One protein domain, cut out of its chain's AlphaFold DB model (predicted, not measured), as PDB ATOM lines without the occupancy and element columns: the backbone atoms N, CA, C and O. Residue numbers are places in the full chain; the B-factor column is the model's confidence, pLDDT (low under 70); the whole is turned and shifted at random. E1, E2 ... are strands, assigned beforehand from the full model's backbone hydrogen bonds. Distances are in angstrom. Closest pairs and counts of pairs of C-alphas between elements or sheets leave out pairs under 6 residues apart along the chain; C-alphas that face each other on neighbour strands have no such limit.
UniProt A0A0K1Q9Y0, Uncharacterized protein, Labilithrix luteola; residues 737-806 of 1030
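Overview. This is residues 737 to 806 of the 1030 residues of an uncharacterized protein of Labilithrix luteola (UniProt A0A0K1Q9Y0). A small sandwich of two sheets: a twisted four-stranded sheet, E1 E2 E4 E5, lies face to face with a three-stranded sheet, E3 E6 E7, and the strands of the one stand at 24 degrees to those of the other. The edges of the two sheets come close on both sides, E1 to E3 and E5 to E7, and a long link without a named element, residues 761 to 772, leads from E3 back to E4. The printed part has 70 residues with no named helix and seven named strands, E1 to E7 in chain order, and its class is all strand. The larger sheet has the order E1, E2, E4, E5 and is mixed; the smaller has the order E3, E6, E7 and is antiparallel. The whole is compact and rounded, with a radius of gyration of the C-alphas of 11.5 A and spans of 31 by 23 by 16 A.

Along the chain. In the larger sheet, E1 is residues 737 to 742, 17.0 A long, beginning at C-alpha 737 at (-8.099, 29.022, -23.445). E2, residues 747 to 753, is the longest strand by residues and measures 20.5 A. E4 is residues 773 to 777, 12.7 A, and E5 is residues 780 to 784, 13.3 A. In the smaller sheet, E3 is residues 755 to 760, 13.5 A, and E6 is residues 790 to 795, 16.3 A. E7, residues 798 to 801, 10.3 A, ends at C-alpha 801 at (-1.013, 37.372, -7.127).

Arrangement. E1 and E2 form an antiparallel hairpin, with N 739 and O 751 3.0 A apart, within hydrogen-bond range. E2 and E4 are parallel, with N 750 and O 776 at 2.8 A. E4 and E5 form another antiparallel hairpin, with N 775 and O 782 at 2.8 A. Across the sandwich, E4 and E6 are near each other, with 5 pairs of C-alphas within 10 A. In the smaller sheet, E3 and E6 are antiparallel, with N 758 and O 792 at 2.9 A, and E6 and E7 form an antiparallel hairpin, with N 795 and O 798 at 2.8 A. Between the edge strands of the two sheets, the closest C-alphas of E1 and E3 are those of Asp 737 and Val 755, 7.0 A, and those of E5 and E7 are Gln 780 and Trp 799, 7.2 A. E2 and E6 are apart, as are E3 and E5.

Size, cuts and confidence. The two C-alphas farthest apart are those of Gly 744 and His 806, 34.3 A. The printed part has no cut. The link from E3 to E4, 12 residues, is long; the other links are tight. Mean pLDDT of the printed part is 96.3, and no printed residue is under 70.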
ATOM      1  N   ASP A 737      -9.251  29.365 -22.595       98.00
ATOM      2  CA  ASP A 737      -8.099  29.022 -23.445       98.00
ATOM      3  C   ASP A 737      -6.839  29.645 -22.820       98.00
ATOM      4  O   ASP A 737      -6.868  30.791 -22.354       98.00
ATOM      5  N   VAL A 738      -5.752  28.878 -22.779       98.56
ATOM      6  CA  VAL A 738      -4.435  29.250 -22.264       98.56
ATOM      7  C   VAL A 738      -3.370  28.762 -23.243       98.56
ATOM      8  O   VAL A 738      -3.229  27.563 -23.478       98.56
ATOM      9  N   ASP A 739      -2.544  29.686 -23.726       98.56
ATOM     10  CA  ASP A 739      -1.216  29.381 -24.265       98.56
ATOM     11  C   ASP A 739      -0.185  29.831 -23.221       98.56
ATOM     12  O   ASP A 739      -0.155  31.009 -22.855       98.56
ATOM     13  N   ALA A 740       0.613  28.903 -22.687       98.62
ATOM     14  CA  ALA A 740       1.624  29.189 -21.672       98.62
ATOM     15  C   ALA A 740       2.956  28.497 -21.982       98.62
ATOM     16  O   ALA A 740       3.016  27.308 -22.290       98.62
ATOM     17  N   ARG A 741       4.068  29.230 -21.858       98.69
ATOM     18  CA  ARG A 741       5.400  28.751 -22.244       98.69
ATOM     19  C   ARG A 741       6.503  29.196 -21.288       98.69
ATOM     20  O   ARG A 741       6.629  30.381 -20.982       98.69
ATOM     21  N   VAL A 742       7.355  28.257 -20.881       98.44
ATOM     22  CA  VAL A 742       8.579  28.522 -20.113       98.44
ATOM     23  C   VAL A 742       9.649  29.133 -21.027       98.44
ATOM     24  O   VAL A 742       9.860  28.701 -22.163       98.44
ATOM     25  N   ARG A 743      10.340  30.166 -20.535       96.75
ATOM     26  CA  ARG A 743      11.346  30.959 -21.263       96.75
ATOM     27  C   ARG A 743      12.666  30.974 -20.492       96.75
ATOM     28  O   ARG A 743      13.066  31.980 -19.911       96.75
ATOM     29  N   GLY A 744      13.337  29.823 -20.486       94.19
ATOM     30  CA  GLY A 744      14.475  29.570 -19.602       94.19
ATOM     31  C   GLY A 744      14.038  29.404 -18.142       94.19
ATOM     32  O   GLY A 744      12.863  29.521 -17.808       94.19
ATOM     33  N   LYS A 745      14.993  29.136 -17.247       95.69
ATOM     34  CA  LYS A 745      14.698  28.613 -15.900       95.69
ATOM     35  C   LYS A 745      13.963  29.560 -14.934       95.69
ATOM     36  O   LYS A 745      13.664  29.137 -13.825       95.69
ATOM     37  N   LYS A 746      13.708  30.824 -15.289       97.00
ATOM     38  CA  LYS A 746      13.152  31.831 -14.358       97.00
ATOM     39  C   LYS A 746      11.967  32.629 -14.897       97.00
ATOM     40  O   LYS A 746      11.581  33.612 -14.270       97.00
ATOM     41  N   ARG A 747      11.397  32.250 -16.047       98.00
ATOM     42  CA  ARG A 747      10.334  33.036 -16.686       98.00
ATOM     43  C   ARG A 747       9.256  32.173 -17.331       98.00
ATOM     44  O   ARG A 747       9.571  31.221 -18.040       98.00
ATOM     45  N   ILE A 748       8.002  32.568 -17.144       98.62
ATOM     46  CA  ILE A 748       6.826  32.060 -17.859       98.62
ATOM     47  C   ILE A 748       6.255  33.209 -18.700       98.62
ATOM     48  O   ILE A 748       6.192  34.350 -18.246       98.62
ATOM     49  N   THR A 749       5.843  32.917 -19.931       98.75
ATOM     50  CA  THR A 749       5.044  33.813 -20.783       98.75
ATOM     51  C   THR A 749       3.713  33.144 -21.080       98.75
ATOM     52  O   THR A 749       3.743  31.996 -21.521       98.75
ATOM     53  N   ALA A 750       2.587  33.826 -20.881       98.56
ATOM     54  CA  ALA A 750       1.260  33.272 -21.142       98.56
ATOM     55  C   ALA A 750       0.275  34.291 -21.737       98.56
ATOM     56  O   ALA A 750       0.397  35.502 -21.540       98.56
ATOM     57  N   THR A 751      -0.736  33.784 -22.434       98.56
ATOM     58  CA  THR A 751      -1.907  34.536 -22.903       98.56
ATOM     59  C   THR A 751      -3.164  33.717 -22.657       98.56
ATOM     60  O   THR A 751      -3.157  32.505 -22.875       98.56
ATOM     61  N   THR A 752      -4.241  34.365 -22.215       98.31
ATOM     62  CA  THR A 752      -5.485  33.699 -21.813       98.31
ATOM     63  C   THR A 752      -6.728  34.346 -22.421       98.31
ATOM     64  O   THR A 752      -6.802  35.558 -22.610       98.31
ATOM     65  N   THR A 753      -7.752  33.537 -22.682       97.62
ATOM     66  CA  THR A 753      -9.120  33.978 -23.000       97.62
ATOM     67  C   THR A 753     -10.089  33.202 -22.112       97.62
ATOM     68  O   THR A 753      -9.844  32.040 -21.819       97.62
ATOM     69  N   GLY A 754     -11.154  33.834 -21.609       96.25
ATOM     70  CA  GLY A 754     -12.162  33.161 -20.769       96.25
ATOM     71  C   GLY A 754     -11.696  32.693 -19.379       96.25
ATOM     72  O   GLY A 754     -12.503  32.150 -18.631       96.25
ATOM     73  N   VAL A 755     -10.436  32.924 -18.990       97.06
ATOM     74  CA  VAL A 755      -9.864  32.534 -17.686       97.06
ATOM     75  C   VAL A 755      -9.750  33.739 -16.745       97.06
ATOM     76  O   VAL A 755      -9.238  34.790 -17.146       97.06
ATOM     77  N   SER A 756     -10.187  33.565 -15.492       96.12
ATOM     78  CA  SER A 756     -10.073  34.537 -14.389       96.12
ATOM     79  C   SER A 756      -9.187  34.072 -13.228       96.12
ATOM     80  O   SER A 756      -8.777  34.920 -12.440       96.12
ATOM     81  N   GLY A 757      -8.848  32.783 -13.129       97.31
ATOM     82  CA  GLY A 757      -7.932  32.236 -12.122       97.31
ATOM     83  C   GLY A 757      -7.016  31.175 -12.727       97.31
ATOM     84  O   GLY A 757      -7.482  30.337 -13.501       97.31
ATOM     85  N   ILE A 758      -5.719  31.226 -12.423       98.44
ATOM     86  CA  ILE A 758      -4.713  30.327 -13.004       98.44
ATOM     87  C   ILE A 758      -3.534  30.086 -12.049       98.44
ATOM     88  O   ILE A 758      -3.020  31.012 -11.418       98.44
ATOM     89  N   THR A 759      -3.057  28.846 -12.013       98.56
ATOM     90  CA  THR A 759      -1.899  28.406 -11.234       98.56
ATOM     91  C   THR A 759      -0.876  27.740 -12.141       98.56
ATOM     92  O   THR A 759      -1.206  26.876 -12.959       98.56
ATOM     93  N   PHE A 760       0.394  28.092 -11.946       98.50
ATOM     94  CA  PHE A 760       1.526  27.434 -12.590       98.50
ATOM     95  C   PHE A 760       2.323  26.589 -11.584       98.50
ATOM     96  O   PHE A 760       2.653  27.027 -10.482       98.50
ATOM     97  N   ALA A 761       2.671  25.359 -11.950       97.56
ATOM     98  CA  ALA A 761       3.528  24.515 -11.129       97.56
ATOM     99  C   ALA A 761       5.000  24.935 -11.268       97.56
ATOM    100  O   ALA A 761       5.491  25.203 -12.365       97.56
ATOM    101  N   ARG A 762       5.736  24.928 -10.151       96.38
ATOM    102  CA  ARG A 762       7.199  25.085 -10.126       96.38
ATOM    103  C   ARG A 762       7.883  23.787 -10.560       96.38
ATOM    104  O   ARG A 762       8.506  23.107  -9.750       96.38
ATOM    105  N   ASP A 763       7.710  23.430 -11.826       96.12
ATOM    106  CA  ASP A 763       8.283  22.220 -12.414       96.12
ATOM    107  C   ASP A 763       9.828  22.268 -12.356       96.12
ATOM    108  O   ASP A 763      10.426  23.151 -12.977       96.12
ATOM    109  N   PRO A 764      10.502  21.358 -11.623       95.62
ATOM    110  CA  PRO A 764      11.953  21.403 -11.431       95.62
ATOM    111  C   PRO A 764      12.756  20.947 -12.660       95.62
ATOM    112  O   PRO A 764      13.964  21.193 -12.720       95.62
ATOM    113  N   SER A 765      12.119  20.301 -13.642       96.56
ATOM    114  CA  SER A 765      12.739  19.953 -14.926       96.56
ATOM    115  C   SER A 765      12.847  21.186 -15.834       96.56
ATOM    116  O   SER A 765      13.810  21.319 -16.590       96.56
ATOM    117  N   LEU A 766      11.895  22.122 -15.719       96.56
ATOM    118  CA  LEU A 766      11.801  23.336 -16.539       96.56
ATOM    119  C   LEU A 766      12.340  24.607 -15.856       96.56
ATOM    120  O   LEU A 766      12.928  25.465 -16.519       96.56
ATOM    121  N   LEU A 767      12.147  24.744 -14.542       96.19
ATOM    122  CA  LEU A 767      12.368  25.974 -13.777       96.19
ATOM    123  C   LEU A 767      13.369  25.785 -12.626       96.19
ATOM    124  O   LEU A 767      13.544  24.704 -12.071       96.19
ATOM    125  N   ASP A 768      13.994  26.884 -12.209       93.94
ATOM    126  CA  ASP A 768      14.628  27.023 -10.897       93.94
ATOM    127  C   ASP A 768      13.516  27.118  -9.842       93.94
ATOM    128  O   ASP A 768      13.152  28.202  -9.392       93.94
ATOM    129  N   ALA A 769      12.930  25.969  -9.488       85.06
ATOM    130  CA  ALA A 769      11.807  25.875  -8.557       85.06
ATOM    131  C   ALA A 769      12.104  26.525  -7.189       85.06
ATOM    132  O   ALA A 769      11.200  27.071  -6.554       85.06
ATOM    133  N   SER A 770      13.372  26.520  -6.768       90.94
ATOM    134  CA  SER A 770      13.898  27.212  -5.586       90.94
ATOM    135  C   SER A 770      13.989  28.736  -5.728       90.94
ATOM    136  O   SER A 770      13.872  29.447  -4.733       90.94
ATOM    137  N   GLY A 771      14.222  29.250  -6.933       93.75
ATOM    138  CA  GLY A 771      14.490  30.663  -7.194       93.75
ATOM    139  C   GLY A 771      13.240  31.536  -7.364       93.75
ATOM    140  O   GLY A 771      12.110  31.043  -7.372       93.75
ATOM    141  N   PRO A 772      13.427  32.859  -7.514       96.75
ATOM    142  CA  PRO A 772      12.360  33.755  -7.943       96.75
ATOM    143  C   PRO A 772      11.998  33.509  -9.417       96.75
ATOM    144  O   PRO A 772      12.877  33.213 -10.234       96.75
ATOM    145  N   ILE A 773      10.713  33.658  -9.746       98.19
ATOM    146  CA  ILE A 773      10.132  33.412 -11.075       98.19
ATOM    147  C   ILE A 773       9.379  34.661 -11.547       98.19
ATOM    148  O   ILE A 773       8.576  35.223 -10.807       98.19
ATOM    149  N   GLU A 774       9.602  35.080 -12.789       98.25
ATOM    150  CA  GLU A 774       8.824  36.126 -13.455       98.25
ATOM    151  C   GLU A 774       7.719  35.504 -14.325       98.25
ATOM    152  O   GLU A 774       7.962  34.545 -15.059       98.25
ATOM    153  N   ILE A 775       6.508  36.057 -14.283       98.56
ATOM    154  CA  ILE A 775       5.380  35.640 -15.120       98.56
ATOM    155  C   ILE A 775       4.886  36.851 -15.906       98.56
ATOM    156  O   ILE A 775       4.440  37.832 -15.317       98.56
ATOM    157  N   ALA A 776       4.967  36.777 -17.233       98.56
ATOM    158  CA  ALA A 776       4.398  37.762 -18.146       98.56
ATOM    159  C   ALA A 776       3.108  37.188 -18.752       98.56
ATOM    160  O   ALA A 776       3.175  36.289 -19.591       98.56
ATOM    161  N   ILE A 777       1.949  37.671 -18.305       98.44
ATOM    162  CA  ILE A 777       0.622  37.140 -18.641       98.44
ATOM    163  C   ILE A 777      -0.318  38.256 -19.116       98.44
ATOM    164  O   ILE A 777      -0.406  39.311 -18.492       98.44
ATOM    165  N   ASP A 778      -0.982  38.052 -20.257       97.81
ATOM    166  CA  ASP A 778      -1.884  39.025 -20.910       97.81
ATOM    167  C   ASP A 778      -1.276  40.442 -21.082       97.81
ATOM    168  O   ASP A 778      -1.976  41.452 -21.065       97.81
ATOM    169  N   GLY A 779       0.051  40.529 -21.234       95.81
ATOM    170  CA  GLY A 779       0.800  41.790 -21.347       95.81
ATOM    171  C   GLY A 779       1.257  42.415 -20.018       95.81
ATOM    172  O   GLY A 779       2.001  43.394 -20.041       95.81
ATOM    173  N   GLN A 780       0.880  41.847 -18.869       98.06
ATOM    174  CA  GLN A 780       1.311  42.281 -17.537       98.06
ATOM    175  C   GLN A 780       2.424  41.377 -16.982       98.06
ATOM    176  O   GLN A 780       2.316  40.155 -17.027       98.06
ATOM    177  N   THR A 781       3.463  41.965 -16.383       98.19
ATOM    178  CA  THR A 781       4.540  41.219 -15.703       98.19
ATOM    179  C   THR A 781       4.356  41.210 -14.183       98.19
ATOM    180  O   THR A 781       4.099  42.251 -13.577       98.19
ATOM    181  N   LEU A 782       4.532  40.044 -13.556       98.12
ATOM    182  CA  LEU A 782       4.478  39.819 -12.109       98.12
ATOM    183  C   LEU A 782       5.657  38.941 -11.654       98.12
ATOM    184  O   LEU A 782       5.877  37.860 -12.195       98.12
ATOM    185  N   SER A 783       6.392  39.383 -10.631       97.62
ATOM    186  CA  SER A 783       7.542  38.651 -10.070       97.62
ATOM    187  C   SER A 783       7.176  37.946  -8.765       97.62
ATOM    188  O   SER A 783       6.620  38.571  -7.860       97.62
ATOM    189  N   PHE A 784       7.514  36.664  -8.649       97.94
ATOM    190  CA  PHE A 784       7.246  35.794  -7.503       97.94
ATOM    191  C   PHE A 784       8.551  35.396  -6.816       97.94
ATOM    192  O   PHE A 784       9.529  35.050  -7.478       97.94
ATOM    193  N   ASP A 785       8.554  35.420  -5.487       96.50
ATOM    194  CA  ASP A 785       9.736  35.164  -4.663       96.50
ATOM    195  C   ASP A 785      10.169  33.688  -4.660       96.50
ATOM    196  O   ASP A 785       9.506  32.813  -5.224       96.50
ATOM    197  N   ALA A 786      11.307  33.395  -4.030       95.38
ATOM    198  CA  ALA A 786      11.820  32.035  -3.861       95.38
ATOM    199  C   ALA A 786      10.766  31.109  -3.214       95.38
ATOM    200  O   ALA A 786      10.248  31.402  -2.140       95.38
ATOM    201  N   GLY A 787      10.422  30.005  -3.884       92.19
ATOM    202  CA  GLY A 787       9.442  29.015  -3.410       92.19
ATOM    203  C   GLY A 787       7.968  29.460  -3.347       92.19
ATOM    204  O   GLY A 787       7.105  28.613  -3.129       92.19
ATOM    205  N   ALA A 788       7.644  30.739  -3.571       94.88
ATOM    206  CA  ALA A 788       6.273  31.255  -3.475       94.88
ATOM    207  C   ALA A 788       5.321  30.606  -4.511       94.88
ATOM    208  O   ALA A 788       5.722  30.467  -5.675       94.88
ATOM    209  N   PRO A 789       4.075  30.235  -4.151       96.31
ATOM    210  CA  PRO A 789       3.094  29.702  -5.101       96.31
ATOM    211  C   PRO A 789       2.875  30.638  -6.296       96.31
ATOM    212  O   PRO A 789       2.758  31.849  -6.130       96.31
ATOM    213  N   LEU A 790       2.813  30.080  -7.508       98.19
ATOM    214  CA  LEU A 790       2.597  30.843  -8.742       98.19
ATOM    215  C   LEU A 790       1.099  30.873  -9.088       98.19
ATOM    216  O   LEU A 790       0.687  30.396 -10.143       98.19
ATOM    217  N   VAL A 791       0.297  31.370  -8.144       98.38
ATOM    218  CA  VAL A 791      -1.166  31.491  -8.241       98.38
ATOM    219  C   VAL A 791      -1.517  32.925  -8.628       98.38
ATOM    220  O   VAL A 791      -0.910  33.867  -8.103       98.38
ATOM    221  N   LEU A 792      -2.468  33.091  -9.546       98.38
ATOM    222  CA  LEU A 792      -2.910  34.384 -10.056       98.38
ATOM    223  C   LEU A 792      -4.429  34.431 -10.254       98.38
ATOM    224  O   LEU A 792      -5.051  33.437 -10.630       98.38
ATOM    225  N   HIS A 793      -5.012  35.622 -10.116       97.88
ATOM    226  CA  HIS A 793      -6.404  35.890 -10.492       97.88
ATOM    227  C   HIS A 793      -6.579  37.257 -11.168       97.88
ATOM    228  O   HIS A 793      -5.743  38.147 -11.012       97.88
ATOM    229  N   LYS A 794      -7.668  37.438 -11.923       96.12
ATOM    230  CA  LYS A 794      -8.049  38.719 -12.532       96.12
ATOM    231  C   LYS A 794      -8.932  39.541 -11.596       96.12
ATOM    232  O   LYS A 794     -10.027  39.123 -11.230       96.12
ATOM    233  N   GLU A 795      -8.483  40.753 -11.296       93.50
ATOM    234  CA  GLU A 795      -9.281  41.820 -10.696       93.50
ATOM    235  C   GLU A 795      -9.606  42.844 -11.797       93.50
ATOM    236  O   GLU A 795      -8.747  43.608 -12.248       93.50
ATOM    237  N   GLY A 796     -10.844  42.811 -12.298       88.62
ATOM    238  CA  GLY A 796     -11.219  43.548 -13.507       88.62
ATOM    239  C   GLY A 796     -10.416  43.060 -14.718       88.62
ATOM    240  O   GLY A 796     -10.543  41.909 -15.125       88.62
ATOM    241  N   SER A 797      -9.585  43.935 -15.289       89.62
ATOM    242  CA  SER A 797      -8.669  43.610 -16.395       89.62
ATOM    243  C   SER A 797      -7.223  43.337 -15.963       89.62
ATOM    244  O   SER A 797      -6.399  43.007 -16.810       89.62
ATOM    245  N   SER A 798      -6.881  43.502 -14.680       96.06
ATOM    246  CA  SER A 798      -5.511  43.339 -14.173       96.06
ATOM    247  C   SER A 798      -5.315  41.992 -13.494       96.06
ATOM    248  O   SER A 798      -6.161  41.555 -12.719       96.06
ATOM    249  N   TRP A 799      -4.156  41.373 -13.698       98.12
ATOM    250  CA  TRP A 799      -3.745  40.212 -12.915       98.12
ATOM    251  C   TRP A 799      -3.241  40.626 -11.526       98.12
ATOM    252  O   TRP A 799      -2.565  41.648 -11.340       98.12
ATOM    253  N   ARG A 800      -3.553  39.794 -10.540       97.81
ATOM    254  CA  ARG A 800      -3.085  39.840  -9.154       97.81
ATOM    255  C   ARG A 800      -2.372  38.536  -8.818       97.81
ATOM    256  O   ARG A 800      -2.552  37.532  -9.504       97.81
ATOM    257  N   LYS A 801      -1.547  38.576  -7.772       97.31
ATOM    258  CA  LYS A 801      -1.013  37.372  -7.127       97.31
ATOM    259  C   LYS A 801      -2.103  36.713  -6.278       97.31
ATOM    260  O   LYS A 801      -3.108  37.353  -5.966       97.31
ATOM    261  N   ASP A 802      -1.835  35.475  -5.876       95.50
ATOM    262  CA  ASP A 802      -2.655  34.676  -4.967       95.50
ATOM    263  C   ASP A 802      -4.033  34.317  -5.559       95.50
ATOM    264  O   ASP A 802      -4.370  34.686  -6.687       95.50
ATOM    265  N   ALA A 803      -4.817  33.517  -4.836       93.06
ATOM    266  CA  ALA A 803      -6.131  33.063  -5.292       93.06
ATOM    267  C   ALA A 803      -7.202  34.161  -5.158       93.06
ATOM    268  O   ALA A 803      -7.139  35.003  -4.258       93.06
ATOM    269  N   ALA A 804      -8.223  34.117  -6.018       92.00
ATOM    270  CA  ALA A 804      -9.389  34.989  -5.899       92.00
ATOM    271  C   ALA A 804     -10.128  34.743  -4.571       92.00
ATOM    272  O   ALA A 804     -10.370  33.600  -4.181       92.00
ATOM    273  N   THR A 805     -10.520  35.820  -3.886       91.50
ATOM    274  CA  THR A 805     -11.355  35.742  -2.678       91.50
ATOM    275  C   THR A 805     -12.819  35.962  -3.047       91.50
ATOM    276  O   THR A 805     -13.180  37.025  -3.545       91.50
ATOM    277  N   HIS A 806     -13.666  34.971  -2.767       88.31
ATOM    278  CA  HIS A 806     -15.104  35.011  -3.048       88.31
ATOM    279  C   HIS A 806     -15.914  35.188  -1.763       88.31
ATOM    280  O   HIS A 806     -15.632  34.554  -0.749       88.31
TER     281      HIS A 806